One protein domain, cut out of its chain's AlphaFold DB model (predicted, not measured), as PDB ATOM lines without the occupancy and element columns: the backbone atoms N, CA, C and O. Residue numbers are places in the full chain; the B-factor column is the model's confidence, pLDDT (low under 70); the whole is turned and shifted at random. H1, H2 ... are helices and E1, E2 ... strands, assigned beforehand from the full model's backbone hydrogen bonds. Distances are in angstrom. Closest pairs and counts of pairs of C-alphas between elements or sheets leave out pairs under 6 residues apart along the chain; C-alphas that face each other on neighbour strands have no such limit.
ATOM      1  N   VAL A 159     240.598 176.271 245.076       95.81
ATOM      2  CA  VAL A 159     239.721 175.610 244.108       95.81
ATOM      3  C   VAL A 159     238.267 175.673 244.573       95.81
ATOM      4  O   VAL A 159     237.974 175.979 245.728       95.81
ATOM      5  N   ALA A 160     237.341 175.415 243.657       94.50
ATOM      6  CA  ALA A 160     235.913 175.347 243.930       94.50
ATOM      7  C   ALA A 160     235.279 174.191 243.155       94.50
ATOM      8  O   ALA A 160     235.735 173.852 242.061       94.50
ATOM      9  N   ILE A 161     234.211 173.618 243.709       93.06
ATOM     10  CA  ILE A 161     233.374 172.643 243.010       93.06
ATOM     11  C   ILE A 161     232.136 173.375 242.491       93.06
ATOM     12  O   ILE A 161     231.407 174.021 243.247       93.06
ATOM     13  N   VAL A 162     231.921 173.294 241.183       92.19
ATOM     14  CA  VAL A 162     230.807 173.932 240.479       92.19
ATOM     15  C   VAL A 162     229.882 172.858 239.936       92.19
ATOM     16  O   VAL A 162     230.322 171.968 239.215       92.19
ATOM     17  N   ILE A 163     228.597 172.970 240.253       91.31
ATOM     18  CA  ILE A 163     227.533 172.143 239.688       91.31
ATOM     19  C   ILE A 163     226.940 172.888 238.499       91.31
ATOM     20  O   ILE A 163     226.532 174.043 238.630       91.31
ATOM     21  N   GLN A 164     226.856 172.230 237.353       89.56
ATOM     22  CA  GLN A 164     226.111 172.681 236.190       89.56
ATOM     23  C   GLN A 164     224.886 171.780 236.040       89.56
ATOM     24  O   GLN A 164     225.009 170.570 235.838       89.56
ATOM     25  N   GLU A 165     223.703 172.373 236.186       88.62
ATOM     26  CA  GLU A 165     222.428 171.682 236.009       88.62
ATOM     27  C   GLU A 165     221.780 172.153 234.703       88.62
ATOM     28  O   GLU A 165     221.607 173.357 234.455       88.62
ATOM     29  N   ASP A 166     221.384 171.193 233.872       82.06
ATOM     30  CA  ASP A 166     220.584 171.464 232.691       82.06
ATOM     31  C   ASP A 166     219.163 171.817 233.121       82.06
ATOM     32  O   ASP A 166     218.329 170.958 233.412       82.06
ATOM     33  N   SER A 167     218.865 173.115 233.190       74.94
ATOM     34  CA  SER A 167     217.521 173.546 233.547       74.94
ATOM     35  C   SER A 167     216.549 173.187 232.414       74.94
ATOM     36  O   SER A 167     216.456 173.875 231.395       74.94
ATOM     37  N   GLU A 168     215.782 172.105 232.582       65.12
ATOM     38  CA  GLU A 168     214.673 171.734 231.695       65.12
ATOM     39  C   GLU A 168     213.497 172.722 231.841       65.12
ATOM     40  O   GLU A 168     212.360 172.378 232.189       65.12
ATOM     41  N   LYS A 169     213.724 174.014 231.600       56.06
ATOM     42  CA  LYS A 169     212.643 174.998 231.568       56.06
ATOM     43  C   LYS A 169     211.850 174.835 230.268       56.06
ATOM     44  O   LYS A 169     212.078 175.497 229.268       56.06
ATOM     45  N   LYS A 170     210.866 173.932 230.341       49.81
ATOM     46  CA  LYS A 170     209.569 173.916 229.638       49.81
ATOM     47  C   LYS A 170     209.560 174.497 228.210       49.81
ATOM     48  O   LYS A 170     209.219 175.657 228.022       49.81
ATOM     49  N   LYS A 171     209.737 173.629 227.206       52.91
ATOM     50  CA  LYS A 171     209.052 173.614 225.884       52.91
ATOM     51  C   LYS A 171     208.879 174.924 225.080       52.91
ATOM     52  O   LYS A 171     208.057 174.943 224.164       52.91
ATOM     53  N   GLN A 172     209.621 175.998 225.325       51.50
ATOM     54  CA  GLN A 172     209.547 177.198 224.486       51.50
ATOM     55  C   GLN A 172     210.920 177.533 223.903       51.50
ATOM     56  O   GLN A 172     211.772 178.120 224.556       51.50
ATOM     57  N   SER A 173     211.063 177.175 222.622       57.03
ATOM     58  CA  SER A 173     212.140 177.500 221.673       57.03
ATOM     59  C   SER A 173     213.520 176.876 221.936       57.03
ATOM     60  O   SER A 173     214.276 177.332 222.781       57.03
ATOM     61  N   GLU A 174     213.876 175.898 221.093       59.44
ATOM     62  CA  GLU A 174     215.136 175.123 221.006       59.44
ATOM     63  C   GLU A 174     216.442 175.933 220.852       59.44
ATOM     64  O   GLU A 174     217.473 175.357 220.525       59.44
ATOM     65  N   LYS A 175     216.450 177.260 221.026       61.03
ATOM     66  CA  LYS A 175     217.621 178.070 220.656       61.03
ATOM     67  C   LYS A 175     218.534 178.517 221.787       61.03
ATOM     68  O   LYS A 175     219.681 178.793 221.478       61.03
ATOM     69  N   ASN A 176     218.103 178.519 223.050       61.50
ATOM     70  CA  ASN A 176     218.968 178.913 224.169       61.50
ATOM     71  C   ASN A 176     218.777 177.951 225.352       61.50
ATOM     72  O   ASN A 176     217.939 178.196 226.220       61.50
ATOM     73  N   LYS A 177     219.539 176.852 225.381       66.75
ATOM     74  CA  LYS A 177     219.690 176.026 226.586       66.75
ATOM     75  C   LYS A 177     220.447 176.872 227.614       66.75
ATOM     76  O   LYS A 177     221.596 177.224 227.381       66.75
ATOM     77  N   VAL A 178     219.775 177.280 228.690       70.00
ATOM     78  CA  VAL A 178     220.404 178.028 229.787       70.00
ATOM     79  C   VAL A 178     220.869 177.009 230.816       70.00
ATOM     80  O   VAL A 178     220.046 176.384 231.489       70.00
ATOM     81  N   THR A 179     222.180 176.821 230.904       77.88
ATOM     82  CA  THR A 179     222.806 176.016 231.951       77.88
ATOM     83  C   THR A 179     222.902 176.851 233.217       77.88
ATOM     84  O   THR A 179     223.440 177.953 233.180       77.88
ATOM     85  N   GLU A 180     222.359 176.365 234.330       82.25
ATOM     86  CA  GLU A 180     222.507 177.049 235.616       82.25
ATOM     87  C   GLU A 180     223.761 176.511 236.312       82.25
ATOM     88  O   GLU A 180     223.841 175.321 236.615       82.25
ATOM     89  N   THR A 181     224.741 177.382 236.572       84.62
ATOM     90  CA  THR A 181     225.936 177.037 237.356       84.62
ATOM     91  C   THR A 181     225.778 177.473 238.809       84.62
ATOM     92  O   THR A 181     225.478 178.639 239.079       84.62
ATOM     93  N   LYS A 182     226.014 176.562 239.755       89.69
ATOM     94  CA  LYS A 182     225.981 176.810 241.204       89.69
ATOM     95  C   LYS A 182     227.319 176.419 241.825       89.69
ATOM     96  O   LYS A 182     227.840 175.347 241.539       89.69
ATOM     97  N   ASN A 183     227.872 177.277 242.677       89.62
ATOM     98  CA  ASN A 183     229.074 176.977 243.457       89.62
ATOM     99  C   ASN A 183     228.673 176.319 244.787       89.62
ATOM    100  O   ASN A 183     227.741 176.799 245.436       89.62
ATOM    101  N   ILE A 184     229.357 175.242 245.177       89.25
ATOM    102  CA  ILE A 184     229.137 174.554 246.454       89.25
ATOM    103  C   ILE A 184     229.999 175.206 247.538       89.25
ATOM    104  O   ILE A 184     231.226 175.250 247.424       89.25
ATOM    105  N   SER A 185     229.371 175.674 248.618       89.06
ATOM    106  CA  SER A 185     230.103 176.217 249.764       89.06
ATOM    107  C   SER A 185     230.831 175.101 250.530       89.06
ATOM    108  O   SER A 185     230.198 174.097 250.851       89.06
ATOM    109  N   PRO A 186     232.114 175.276 250.910       86.69
ATOM    110  CA  PRO A 186     232.872 174.353 251.776       86.69
ATOM    111  C   PRO A 186     232.209 174.021 253.116       86.69
ATOM    112  O   PRO A 186     232.481 172.975 253.701       86.69
ATOM    113  N   ASP A 187     231.309 174.882 253.576       86.88
ATOM    114  CA  ASP A 187     230.564 174.674 254.816       86.88
ATOM    115  C   ASP A 187     229.395 173.690 254.648       86.88
ATOM    116  O   ASP A 187     228.975 173.064 255.616       86.88
ATOM    117  N   ASP A 188     228.885 173.515 253.425       87.31
ATOM    118  CA  ASP A 188     227.709 172.675 253.169       87.31
ATOM    119  C   ASP A 188     228.055 171.172 253.123       87.31
ATOM    120  O   ASP A 188     227.159 170.328 253.158       87.31
ATOM    121  N   TYR A 189     229.347 170.822 253.088       81.31
ATOM    122  CA  TYR A 189     229.832 169.436 252.989       81.31
ATOM    123  C   TYR A 189     229.545 168.610 254.249       81.31
ATOM    124  O   TYR A 189     229.391 167.400 254.165       81.31
ATOM    125  N   GLU A 190     229.442 169.242 255.420       83.50
ATOM    126  CA  GLU A 190     229.138 168.536 256.677       83.50
ATOM    127  C   GLU A 190     227.671 168.125 256.803       83.50
ATOM    128  O   GLU A 190     227.319 167.307 257.651       83.50
ATOM    129  N   HIS A 191     226.792 168.726 256.004       87.50
ATOM    130  CA  HIS A 191     225.349 168.531 256.111       87.50
ATOM    131  C   HIS A 191     224.754 167.788 254.914       87.50
ATOM    132  O   HIS A 191     223.564 167.474 254.939       87.50
ATOM    133  N   ASN A 192     225.557 167.510 253.884       89.06
ATOM    134  CA  ASN A 192     225.119 166.825 252.677       89.06
ATOM    135  C   ASN A 192     226.075 165.675 252.324       89.06
ATOM    136  O   ASN A 192     227.185 165.916 251.853       89.06
ATOM    137  N   GLU A 193     225.612 164.438 252.525       89.19
ATOM    138  CA  GLU A 193     226.354 163.204 252.223       89.19
ATOM    139  C   GLU A 193     226.831 163.165 250.760       89.19
ATOM    140  O   GLU A 193     227.988 162.849 250.507       89.19
ATOM    141  N   GLU A 194     226.005 163.628 249.811       86.62
ATOM    142  CA  GLU A 194     226.363 163.698 248.383       86.62
ATOM    143  C   GLU A 194     227.617 164.559 248.154       86.62
ATOM    144  O   GLU A 194     228.467 164.254 247.321       86.62
ATOM    145  N   TYR A 195     227.758 165.657 248.901       88.19
ATOM    146  CA  TYR A 195     228.901 166.558 248.752       88.19
ATOM    147  C   TYR A 195     230.164 165.984 249.390       88.19
ATOM    148  O   TYR A 195     231.255 166.210 248.865       88.19
ATOM    149  N   ALA A 196     230.025 165.227 250.480       88.56
ATOM    150  CA  ALA A 196     231.135 164.502 251.085       88.56
ATOM    151  C   ALA A 196     231.689 163.434 250.125       88.56
ATOM    152  O   ALA A 196     232.894 163.418 249.875       88.56
ATOM    153  N   GLU A 197     230.814 162.638 249.503       88.81
ATOM    154  CA  GLU A 197     231.199 161.641 248.493       88.81
ATOM    155  C   GLU A 197     231.874 162.294 247.279       88.81
ATOM    156  O   GLU A 197     232.941 161.867 246.837       88.81
ATOM    157  N   LEU A 198     231.309 163.391 246.762       89.38
ATOM    158  CA  LEU A 198     231.924 164.139 245.661       89.38
ATOM    159  C   LEU A 198     233.319 164.648 246.023       89.38
ATOM    160  O   LEU A 198     234.219 164.629 245.180       89.38
ATOM    161  N   MET A 199     233.513 165.111 247.258       90.69
ATOM    162  CA  MET A 199     234.815 165.577 247.720       90.69
ATOM    163  C   MET A 199     235.846 164.444 247.739       90.69
ATOM    164  O   MET A 199     236.978 164.663 247.306       90.69
ATOM    165  N   GLU A 200     235.460 163.250 248.187       91.12
ATOM    166  CA  GLU A 200     236.315 162.062 248.188       91.12
ATOM    167  C   GLU A 200     236.704 161.645 246.762       91.12
ATOM    168  O   GLU A 200     237.888 161.469 246.466       91.12
ATOM    169  N   ILE A 201     235.732 161.617 245.843       90.56
ATOM    170  CA  ILE A 201     235.967 161.321 244.422       90.56
ATOM    171  C   ILE A 201     236.950 162.332 243.818       90.56
ATOM    172  O   ILE A 201     237.923 161.950 243.165       90.56
ATOM    173  N   PHE A 202     236.739 163.635 244.044       93.56
ATOM    174  CA  PHE A 202     237.661 164.658 243.549       93.56
ATOM    175  C   PHE A 202     239.045 164.560 244.197       93.56
ATOM    176  O   PHE A 202     240.033 164.790 243.504       93.56
ATOM    177  N   ALA A 203     239.144 164.212 245.481       93.56
ATOM    178  CA  ALA A 203     240.426 164.059 246.162       93.56
ATOM    179  C   ALA A 203     241.256 162.914 245.560       93.56
ATOM    180  O   ALA A 203     242.421 163.134 245.220       93.56
ATOM    181  N   GLY A 204     240.647 161.741 245.349       91.81
ATOM    182  CA  GLY A 204     241.315 160.605 244.705       91.81
ATOM    183  C   GLY A 204     241.741 160.921 243.269       91.81
ATOM    184  O   GLY A 204     242.857 160.624 242.854       91.81
ATOM    185  N   GLN A 205     240.893 161.628 242.525       91.19
ATOM    186  CA  GLN A 205     241.157 161.953 241.122       91.19
ATOM    187  C   GLN A 205     242.184 163.074 240.937       91.19
ATOM    188  O   GLN A 205     242.943 163.068 239.970       91.19
ATOM    189  N   VAL A 206     242.272 164.013 241.882       92.94
ATOM    190  CA  VAL A 206     243.378 164.978 241.938       92.94
ATOM    191  C   VAL A 206     244.710 164.243 242.084       92.94
ATOM    192  O   VAL A 206     245.642 164.548 241.340       92.94
ATOM    193  N   GLN A 207     244.793 163.256 242.978       93.06
ATOM    194  CA  GLN A 207     246.011 162.465 243.168       93.06
ATOM    195  C   GLN A 207     246.334 161.603 241.942       93.06
ATOM    196  O   GLN A 207     247.473 161.601 241.482       93.06
ATOM    197  N   GLU A 208     245.336 160.928 241.368       89.69
ATOM    198  CA  GLU A 208     245.531 160.047 240.213       89.69
ATOM    199  C   GLU A 208     245.941 160.816 238.945       89.69
ATOM    200  O   GLU A 208     246.867 160.406 238.244       89.69
ATOM    201  N   GLN A 209     245.283 161.941 238.644       87.75
ATOM    202  CA  GLN A 209     245.491 162.657 237.378       87.75
ATOM    203  C   GLN A 209     246.581 163.727 237.446       87.75
ATOM    204  O   GLN A 209     247.290 163.947 236.462       87.75
ATOM    205  N   LEU A 210     246.702 164.436 238.573       88.81
ATOM    206  CA  LEU A 210     247.699 165.500 238.722       88.81
ATOM    207  C   LEU A 210     248.993 164.972 239.361       88.81
ATOM    208  O   LEU A 210     250.065 165.530 239.105       88.81
ATOM    209  N   GLY A 211     248.913 163.894 240.145       92.19
ATOM    210  CA  GLY A 211     250.030 163.227 240.814       92.19
ATOM    211  C   GLY A 211     249.903 163.224 242.341       92.19
ATOM    212  O   GLY A 211     249.270 164.101 242.928       92.19
ATOM    213  N   GLU A 212     250.570 162.264 242.986       93.44
ATOM    214  CA  GLU A 212     250.515 162.000 244.437       93.44
ATOM    215  C   GLU A 212     250.907 163.204 245.311       93.44
ATOM    216  O   GLU A 212     250.465 163.331 246.453       93.44
ATOM    217  N   GLN A 213     251.709 164.132 244.778       94.88
ATOM    218  CA  GLN A 213     252.085 165.363 245.477       94.88
ATOM    219  C   GLN A 213     250.927 166.354 245.665       94.88
ATOM    220  O   GLN A 213     251.080 167.323 246.412       94.88
ATOM    221  N   PHE A 214     249.808 166.170 244.957       95.56
ATOM    222  CA  PHE A 214     248.648 167.044 245.052       95.56
ATOM    223  C   PHE A 214     247.621 166.470 246.016       95.56
ATOM    224  O   PHE A 214     247.103 165.378 245.816       95.56
ATOM    225  N   GLN A 215     247.280 167.234 247.050       96.25
ATOM    226  CA  GLN A 215     246.238 166.844 247.997       96.25
ATOM    227  C   GLN A 215     245.173 167.927 248.049       96.25
ATOM    228  O   GLN A 215     245.473 169.075 248.400       96.25
ATOM    229  N   LEU A 216     243.941 167.542 247.712       96.12
ATOM    230  CA  LEU A 216     242.753 168.357 247.928       96.12
ATOM    231  C   LEU A 216     242.447 168.387 249.427       96.12
ATOM    232  O   LEU A 216     242.270 167.345 250.054       96.12
ATOM    233  N   ARG A 217     242.402 169.583 250.008       94.88
ATOM    234  CA  ARG A 217     242.166 169.807 251.434       94.88
ATOM    235  C   ARG A 217     240.936 170.676 251.630       94.88
ATOM    236  O   ARG A 217     240.741 171.687 250.947       94.88
ATOM    237  N   LYS A 218     240.120 170.297 252.613       94.44
ATOM    238  CA  LYS A 218     239.096 171.181 253.163       94.44
ATOM    239  C   LYS A 218     239.793 172.175 254.081       94.44
ATOM    240  O   LYS A 218     240.441 171.778 255.045       94.44
ATOM    241  N   THR A 219     239.661 173.457 253.777       94.19
ATOM    242  CA  THR A 219     240.116 174.538 254.650       94.19
ATOM    243  C   THR A 219     238.936 175.441 255.003       94.19
ATOM    244  O   THR A 219     237.926 175.439 254.293       94.19
ATOM    245  N   PRO A 220     239.017 176.232 256.084       92.44
ATOM    246  CA  PRO A 220     237.957 177.168 256.422       92.44
ATOM    247  C   PRO A 220     237.557 178.055 255.236       92.44
ATOM    248  O   PRO A 220     238.386 178.775 254.682       92.44
ATOM    249  N   LYS A 221     236.264 178.033 254.880       91.06
ATOM    250  CA  LYS A 221     235.615 178.814 253.802       91.06
ATOM    251  C   LYS A 221     236.003 178.491 252.359       91.06
ATOM    252  O   LYS A 221     235.260 178.890 251.465       91.06
ATOM    253  N   VAL A 222     237.132 177.837 252.103       94.31
ATOM    254  CA  VAL A 222     237.626 177.554 250.743       94.31
ATOM    255  C   VAL A 222     238.190 176.143 250.641       94.31
ATOM    256  O   VAL A 222     238.731 175.619 251.610       94.31
ATOM    257  N   LYS A 243     239.506 165.021 229.288       52.69
ATOM    258  CA  LYS A 243     238.061 164.840 229.096       52.69
ATOM    259  C   LYS A 243     237.350 164.613 230.436       52.69
ATOM    260  O   LYS A 243     237.931 163.969 231.309       52.69
ATOM    261  N   PRO A 244     236.105 165.101 230.591       54.84
ATOM    262  CA  PRO A 244     235.261 164.642 231.685       54.84
ATOM    263  C   PRO A 244     235.110 163.118 231.598       54.84
ATOM    264  O   PRO A 244     234.922 162.586 230.506       54.84
ATOM    265  N   PHE A 245     235.250 162.434 232.731       59.66
ATOM    266  CA  PHE A 245     235.025 160.992 232.816       59.66
ATOM    267  C   PHE A 245     233.559 160.739 233.150       59.66
ATOM    268  O   PHE A 245     232.964 161.465 233.958       59.66
ATOM    269  N   GLU A 246     232.981 159.706 232.545       64.88
ATOM    270  CA  GLU A 246     231.715 159.172 233.025       64.88
ATOM    271  C   GLU A 246     231.973 158.440 234.348       64.88
ATOM    272  O   GLU A 246     233.000 157.786 234.538       64.88
ATOM    273  N   VAL A 247     231.068 158.601 235.312       60.81
ATOM    274  CA  VAL A 247     231.242 158.013 236.650       60.81
ATOM    275  C   VAL A 247     231.195 156.487 236.570       60.81
ATOM    276  O   VAL A 247     231.887 155.808 237.327       60.81
ATOM    277  N   GLU A 248     230.445 155.944 235.610       63.72
ATOM    278  CA  GLU A 248     230.423 154.516 235.304       63.72
ATOM    279  C   GLU A 248     231.808 153.996 234.898       63.72
ATOM    280  O   GLU A 248     232.230 152.969 235.425       63.72
ATOM    281  N   ASP A 249     232.554 154.737 234.074       69.88
ATOM    282  CA  ASP A 249     233.911 154.355 233.665       69.88
ATOM    283  C   ASP A 249     234.864 154.323 234.870       69.88
ATOM    284  O   ASP A 249     235.684 153.418 234.995       69.88
ATOM    285  N   LEU A 250     234.736 155.269 235.809       62.66
ATOM    286  CA  LEU A 250     235.535 155.273 237.043       62.66
ATOM    287  C   LEU A 250     235.181 154.114 237.980       62.66
ATOM    288  O   LEU A 250     236.063 153.528 238.612       62.66
ATOM    289  N   GLY A 336     235.364 163.302 218.959       37.56
ATOM    290  CA  GLY A 336     234.592 163.556 220.175       37.56
ATOM    291  C   GLY A 336     235.364 164.366 221.224       37.56
ATOM    292  O   GLY A 336     234.770 165.245 221.848       37.56
ATOM    293  N   GLU A 337     236.694 164.185 221.342       43.72
ATOM    294  CA  GLU A 337     237.536 164.901 222.340       43.72
ATOM    295  C   GLU A 337     237.453 166.421 222.227       43.72
ATOM    296  O   GLU A 337     237.688 167.130 223.200       43.72
ATOM    297  N   VAL A 338     237.118 166.928 221.040       45.06
ATOM    298  CA  VAL A 338     237.122 168.362 220.744       45.06
ATOM    299  C   VAL A 338     235.753 169.009 220.996       45.06
ATOM    300  O   VAL A 338     235.674 170.232 221.054       45.06
ATOM    301  N   LYS A 339     234.658 168.254 221.151       44.97
ATOM    302  CA  LYS A 339     233.320 168.861 221.293       44.97
ATOM    303  C   LYS A 339     232.901 169.071 222.746       44.97
ATOM    304  O   LYS A 339     232.534 170.188 223.085       44.97
ATOM    305  N   GLU A 340     233.048 168.075 223.617       43.50
ATOM    306  CA  GLU A 340     232.630 168.201 225.027       43.50
ATOM    307  C   GLU A 340     233.573 169.069 225.869       43.50
ATOM    308  O   GLU A 340     233.125 169.824 226.732       43.50
ATOM    309  N   ALA A 341     234.880 169.053 225.585       44.12
ATOM    310  CA  ALA A 341     235.826 169.956 226.245       44.12
ATOM    311  C   ALA A 341     235.554 171.439 225.910       44.12
ATOM    312  O   ALA A 341     235.879 172.315 226.709       44.12
ATOM    313  N   ASN A 342     234.915 171.714 224.765       43.72
ATOM    314  CA  ASN A 342     234.520 173.056 224.334       43.72
ATOM    315  C   ASN A 342     233.127 173.486 224.834       43.72
ATOM    316  O   ASN A 342     232.777 174.653 224.673       43.72
ATOM    317  N   GLU A 343     232.329 172.594 225.433       51.84
ATOM    318  CA  GLU A 343     230.993 172.938 225.950       51.84
ATOM    319  C   GLU A 343     231.001 173.441 227.399       51.84
ATOM    320  O   GLU A 343     229.990 173.965 227.871       51.84
ATOM    321  N   PHE A 344     232.142 173.388 228.096       48.75
ATOM    322  CA  PHE A 344     232.292 174.143 229.337       48.75
ATOM    323  C   PHE A 344     232.477 175.626 229.005       48.75
ATOM    324  O   PHE A 344     233.591 176.135 228.889       48.75
ATOM    325  N   ILE A 345     231.353 176.313 228.846       48.72
ATOM    326  CA  ILE A 345     231.280 177.765 228.844       48.72
ATOM    327  C   ILE A 345     230.934 178.134 230.287       48.72
ATOM    328  O   ILE A 345     229.752 178.145 230.634       48.72
ATOM    329  N   PRO A 346     231.912 178.401 231.180       52.88
ATOM    330  CA  PRO A 346     231.561 179.164 232.361       52.88
ATOM    331  C   PRO A 346     230.932 180.448 231.817       52.88
ATOM    332  O   PRO A 346     231.500 181.055 230.909       52.88
ATOM    333  N   ASP A 347     229.785 180.874 232.346       46.50
ATOM    334  CA  ASP A 347     229.057 182.080 231.897       46.50
ATOM    335  C   ASP A 347     229.933 183.363 231.870       46.50
ATOM    336  O   ASP A 347     229.525 184.428 231.411       46.50
ATOM    337  N   THR A 348     231.172 183.258 232.353       52.19
ATOM    338  CA  THR A 348     232.271 184.204 232.215       52.19
ATOM    339  C   THR A 348     233.501 183.509 231.612       52.19
ATOM    340  O   THR A 348     234.338 182.953 232.329       52.19
ATOM    341  N   GLU A 349     233.645 183.564 230.282       55.94
ATOM    342  CA  GLU A 349     234.915 183.276 229.601       55.94
ATOM    343  C   GLU A 349     236.031 184.035 230.352       55.94
ATOM    344  O   GLU A 349     236.010 185.267 230.413       55.94
ATOM    345  N   ASN A 350     236.986 183.320 230.962       65.19
ATOM    346  CA  ASN A 350     238.111 183.842 231.769       65.19
ATOM    347  C   ASN A 350     237.901 184.081 233.284       65.19
ATOM    348  O   ASN A 350     238.712 184.794 233.882       65.19
ATOM    349  N   ALA A 351     236.899 183.495 233.948       79.81
ATOM    350  CA  ALA A 351     236.833 183.559 235.422       79.81
ATOM    351  C   ALA A 351     237.574 182.416 236.139       79.81
ATOM    352  O   ALA A 351     238.188 182.640 237.187       79.81
ATOM    353  N   ALA A 352     237.543 181.204 235.586       87.31
ATOM    354  CA  ALA A 352     238.111 180.018 236.219       87.31
ATOM    355  C   ALA A 352     238.678 179.033 235.188       87.31
ATOM    356  O   ALA A 352     238.214 178.964 234.051       87.31
ATOM    357  N   LEU A 353     239.679 178.271 235.616       87.94
ATOM    358  CA  LEU A 353     240.284 177.164 234.896       87.94
ATOM    359  C   LEU A 353     239.645 175.853 235.361       87.94
ATOM    360  O   LEU A 353     239.714 175.522 236.541       87.94
ATOM    361  N   LYS A 354     239.053 175.091 234.442       88.31
ATOM    362  CA  LYS A 354     238.547 173.744 234.731       88.31
ATOM    363  C   LYS A 354     239.720 172.778 234.917       88.31
ATOM    364  O   LYS A 354     240.574 172.692 234.041       88.31
ATOM    365  N   LEU A 355     239.752 172.088 236.055       89.38
ATOM    366  CA  LEU A 355     240.760 171.081 236.392       89.38
ATOM    367  C   LEU A 355     240.230 169.672 236.128       89.38
ATOM    368  O   LEU A 355     240.863 168.912 235.417       89.38
ATOM    369  N   LEU A 356     239.066 169.334 236.683       89.62
ATOM    370  CA  LEU A 356     238.445 168.010 236.564       89.62
ATOM    371  C   LEU A 356     236.940 168.166 236.338       89.62
ATOM    372  O   LEU A 356     236.366 169.208 236.670       89.62
ATOM    373  N   GLY A 357     236.291 167.150 235.773       88.56
ATOM    374  CA  GLY A 357     234.850 167.167 235.544       88.56
ATOM    375  C   GLY A 357     234.218 165.782 235.510       88.56
ATOM    376  O   GLY A 357     234.787 164.877 234.910       88.56
ATOM    377  N   TYR A 358     233.024 165.677 236.091       84.56
ATOM    378  CA  TYR A 358     232.172 164.488 236.086       84.56
ATOM    379  C   TYR A 358     230.780 164.831 235.601       84.56
ATOM    380  O   TYR A 358     230.257 165.906 235.896       84.56
ATOM    381  N   THR A 359     230.163 163.891 234.904       83.31
ATOM    382  CA  THR A 359     228.773 163.984 234.464       83.31
ATOM    383  C   THR A 359     228.030 162.752 234.946       83.31
ATOM    384  O   THR A 359     228.386 161.636 234.578       83.31
ATOM    385  N   PHE A 360     226.998 162.944 235.766       79.31
ATOM    386  CA  PHE A 360     226.147 161.851 236.225       79.31
ATOM    387  C   PHE A 360     224.943 161.744 235.290       79.31
ATOM    388  O   PHE A 360     224.096 162.644 235.253       79.31
ATOM    389  N   LYS A 361     224.857 160.642 234.536       77.69
ATOM    390  CA  LYS A 361     223.768 160.407 233.572       77.69
ATOM    391  C   LYS A 361     222.397 160.411 234.240       77.69
ATOM    392  O   LYS A 361     221.459 160.999 233.707       77.69
ATOM    393  N   ASP A 362     222.307 159.818 235.427       76.62
ATOM    394  CA  ASP A 362     221.047 159.646 236.153       76.62
ATOM    395  C   ASP A 362     220.450 160.963 236.656       76.62
ATOM    396  O   ASP A 362     219.229 161.124 236.706       76.62
ATOM    397  N   SER A 363     221.300 161.922 237.029       79.12
ATOM    398  CA  SER A 363     220.860 163.202 237.586       79.12
ATOM    399  C   SER A 363     220.820 164.328 236.551       79.12
ATOM    400  O   SER A 363     220.194 165.360 236.802       79.12
ATOM    401  N   GLY A 364     221.487 164.155 235.403       83.12
ATOM    402  CA  GLY A 364     221.694 165.221 234.419       83.12
ATOM    403  C   GLY A 364     222.541 166.377 234.962       83.12
ATOM    404  O   GLY A 364     222.490 167.489 234.431       83.12
ATOM    405  N   LYS A 365     223.283 166.143 236.053       89.44
ATOM    406  CA  LYS A 365     224.149 167.136 236.689       89.44
ATOM    407  C   LYS A 365     225.599 166.875 236.327       89.44
ATOM    408  O   LYS A 365     226.068 165.736 236.338       89.44
ATOM    409  N   SER A 366     226.310 167.959 236.050       90.12
ATOM    410  CA  SER A 366     227.749 167.930 235.822       90.12
ATOM    411  C   SER A 366     228.464 168.651 236.956       90.12
ATOM    412  O   SER A 366     228.065 169.748 237.335       90.12
ATOM    413  N   TYR A 367     229.519 168.056 237.496       91.38
ATOM    414  CA  TYR A 367     230.314 168.604 238.589       91.38
ATOM    415  C   TYR A 367     231.712 168.896 238.071       91.38
ATOM    416  O   TYR A 367     232.336 168.047 237.444       91.38
ATOM    417  N   PHE A 368     232.226 170.087 238.346       92.12
ATOM    418  CA  PHE A 368     233.533 170.519 237.875       92.12
ATOM    419  C   PHE A 368     234.372 171.029 239.031       92.12
ATOM    420  O   PHE A 368     233.938 171.910 239.769       92.12
ATOM    421  N   LEU A 369     235.600 170.530 239.141       93.38
ATOM    422  CA  LEU A 369     236.611 171.133 239.995       93.38
ATOM    423  C   LEU A 369     237.309 172.227 239.196       93.38
ATOM    424  O   LEU A 369     237.894 171.959 238.144       93.38
ATOM    425  N   VAL A 370     237.240 173.461 239.679       93.12
ATOM    426  CA  VAL A 370     237.776 174.629 238.979       93.12
ATOM    427  C   VAL A 370     238.736 175.414 239.869       93.12
ATOM    428  O   VAL A 370     238.506 175.578 241.065       93.12
ATOM    429  N   LYS A 371     239.803 175.947 239.275       93.38
ATOM    430  CA  LYS A 371     240.701 176.928 239.889       93.38
ATOM    431  C   LYS A 371     240.277 178.334 239.455       93.38
ATOM    432  O   LYS A 371     240.360 178.632 238.263       93.38
ATOM    433  N   PRO A 372     239.844 179.231 240.354       91.31
ATOM    434  CA  PRO A 372     239.602 180.620 239.991       91.31
ATOM    435  C   PRO A 372     240.893 181.267 239.465       91.31
ATOM    436  O   PRO A 372     241.969 181.105 240.037       91.31
ATOM    437  N   LEU A 373     240.793 182.023 238.367       88.75
ATOM    438  CA  LEU A 373     241.935 182.765 237.810       88.75
ATOM    439  C   LEU A 373     242.308 183.976 238.672       88.75
ATOM    440  O   LEU A 373     243.411 184.514 238.578       88.75
TER     441      LEU A 373
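AT A GLANCE: This is residues 159 to 222, 243 to 250 and 336 to 373 of the 433 residues of an uncharacterized protein of Pseudo-nitzschia multistriata (UniProt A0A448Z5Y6). Two strand hairpins, E1 with E2 and E4 with E5, lie side by side as one strongly twisted sheet, and the long helix H1 packs slantwise over one face of it. After H1 the chain folds back as the short strand E3, which lies near H1 and outside the sheet, while residues 170 to 176 of the E1 to E2 hairpin stick out as a free loop. The printed part has 110 residues, with three named helices and five named strands in the order E1 E2 H1 E3 H2 H3 E4 E5; the class is mixed, helices and strands, and the sheet runs E2, E1, E5, E4, all antiparallel. It is compact, with a radius of gyration of the C-alphas of 14.7 A and spans of 47 by 33 by 30 A.

IN THESE COORDINATES: E1, residues 159 to 166, begins at C-alpha 159 (239.721, 175.610, 244.108) and is 22.7 A long. E2 is residues 179 to 183. H1, residues 193 to 210, starts at C-alpha 193 (226.354, 163.204, 252.223) and measures 25.4 A. E3 is residues 215 to 219, H2 residues 247 to 250 and H3 residues 336 to 340. E4, residues 352 to 360, is 21.8 A long and bends by 72 degrees at residue 355. E5, residues 365 to 372, is 20.8 A long, bends by 51 degrees at residue 369 and ends at C-alpha 372 (239.602, 180.620, 239.991).

HOW THE PARTS SIT: E1 and E2 are antiparallel at 150 degrees, with N 163 and O 182 within hydrogen-bond range at 2.8 A. E1 and E5 are antiparallel at 148 degrees, with N 162 and O 368 at 2.8 A. E5 and E4 are antiparallel at 163 degrees, with N 358 and O 367 at 2.8 A. H1 is on the sheet in two layers, a helix on one face of a sheet, at a height of 9.5 A; it lies over E5 and E4, at 57 degrees to E5 on the local plane. E3 pairs with no named strand; its closest C-alpha to H1 is that of Leu 216, 5.2 A from that of Ala 203. H2 only grazes the sheet; its closest C-alphas with E4 are those of Val 247 and Phe 360, 6.4 A. H3 is not on the sheet. In H1 every O i to N i+4 pair is within hydrogen-bond range, H2 is too short for such a pair, and H3 has 0 of 1, beside 1 of 2 O i to N i+3 pairs.

THE WHOLE: The two C-alphas farthest apart are those of Gln 172 and Gln 213, 48.9 A. Residues 223 to 242 and 251 to 335 are not printed; the gaps between C-alphas are 25.1 A and 18.8 A. The links E1 to E2 and H3 to E4 are long. The mean pLDDT of the printed part is 78.4, and residues 168 to 177, 243 to 250 and 336 to 350 are under 70.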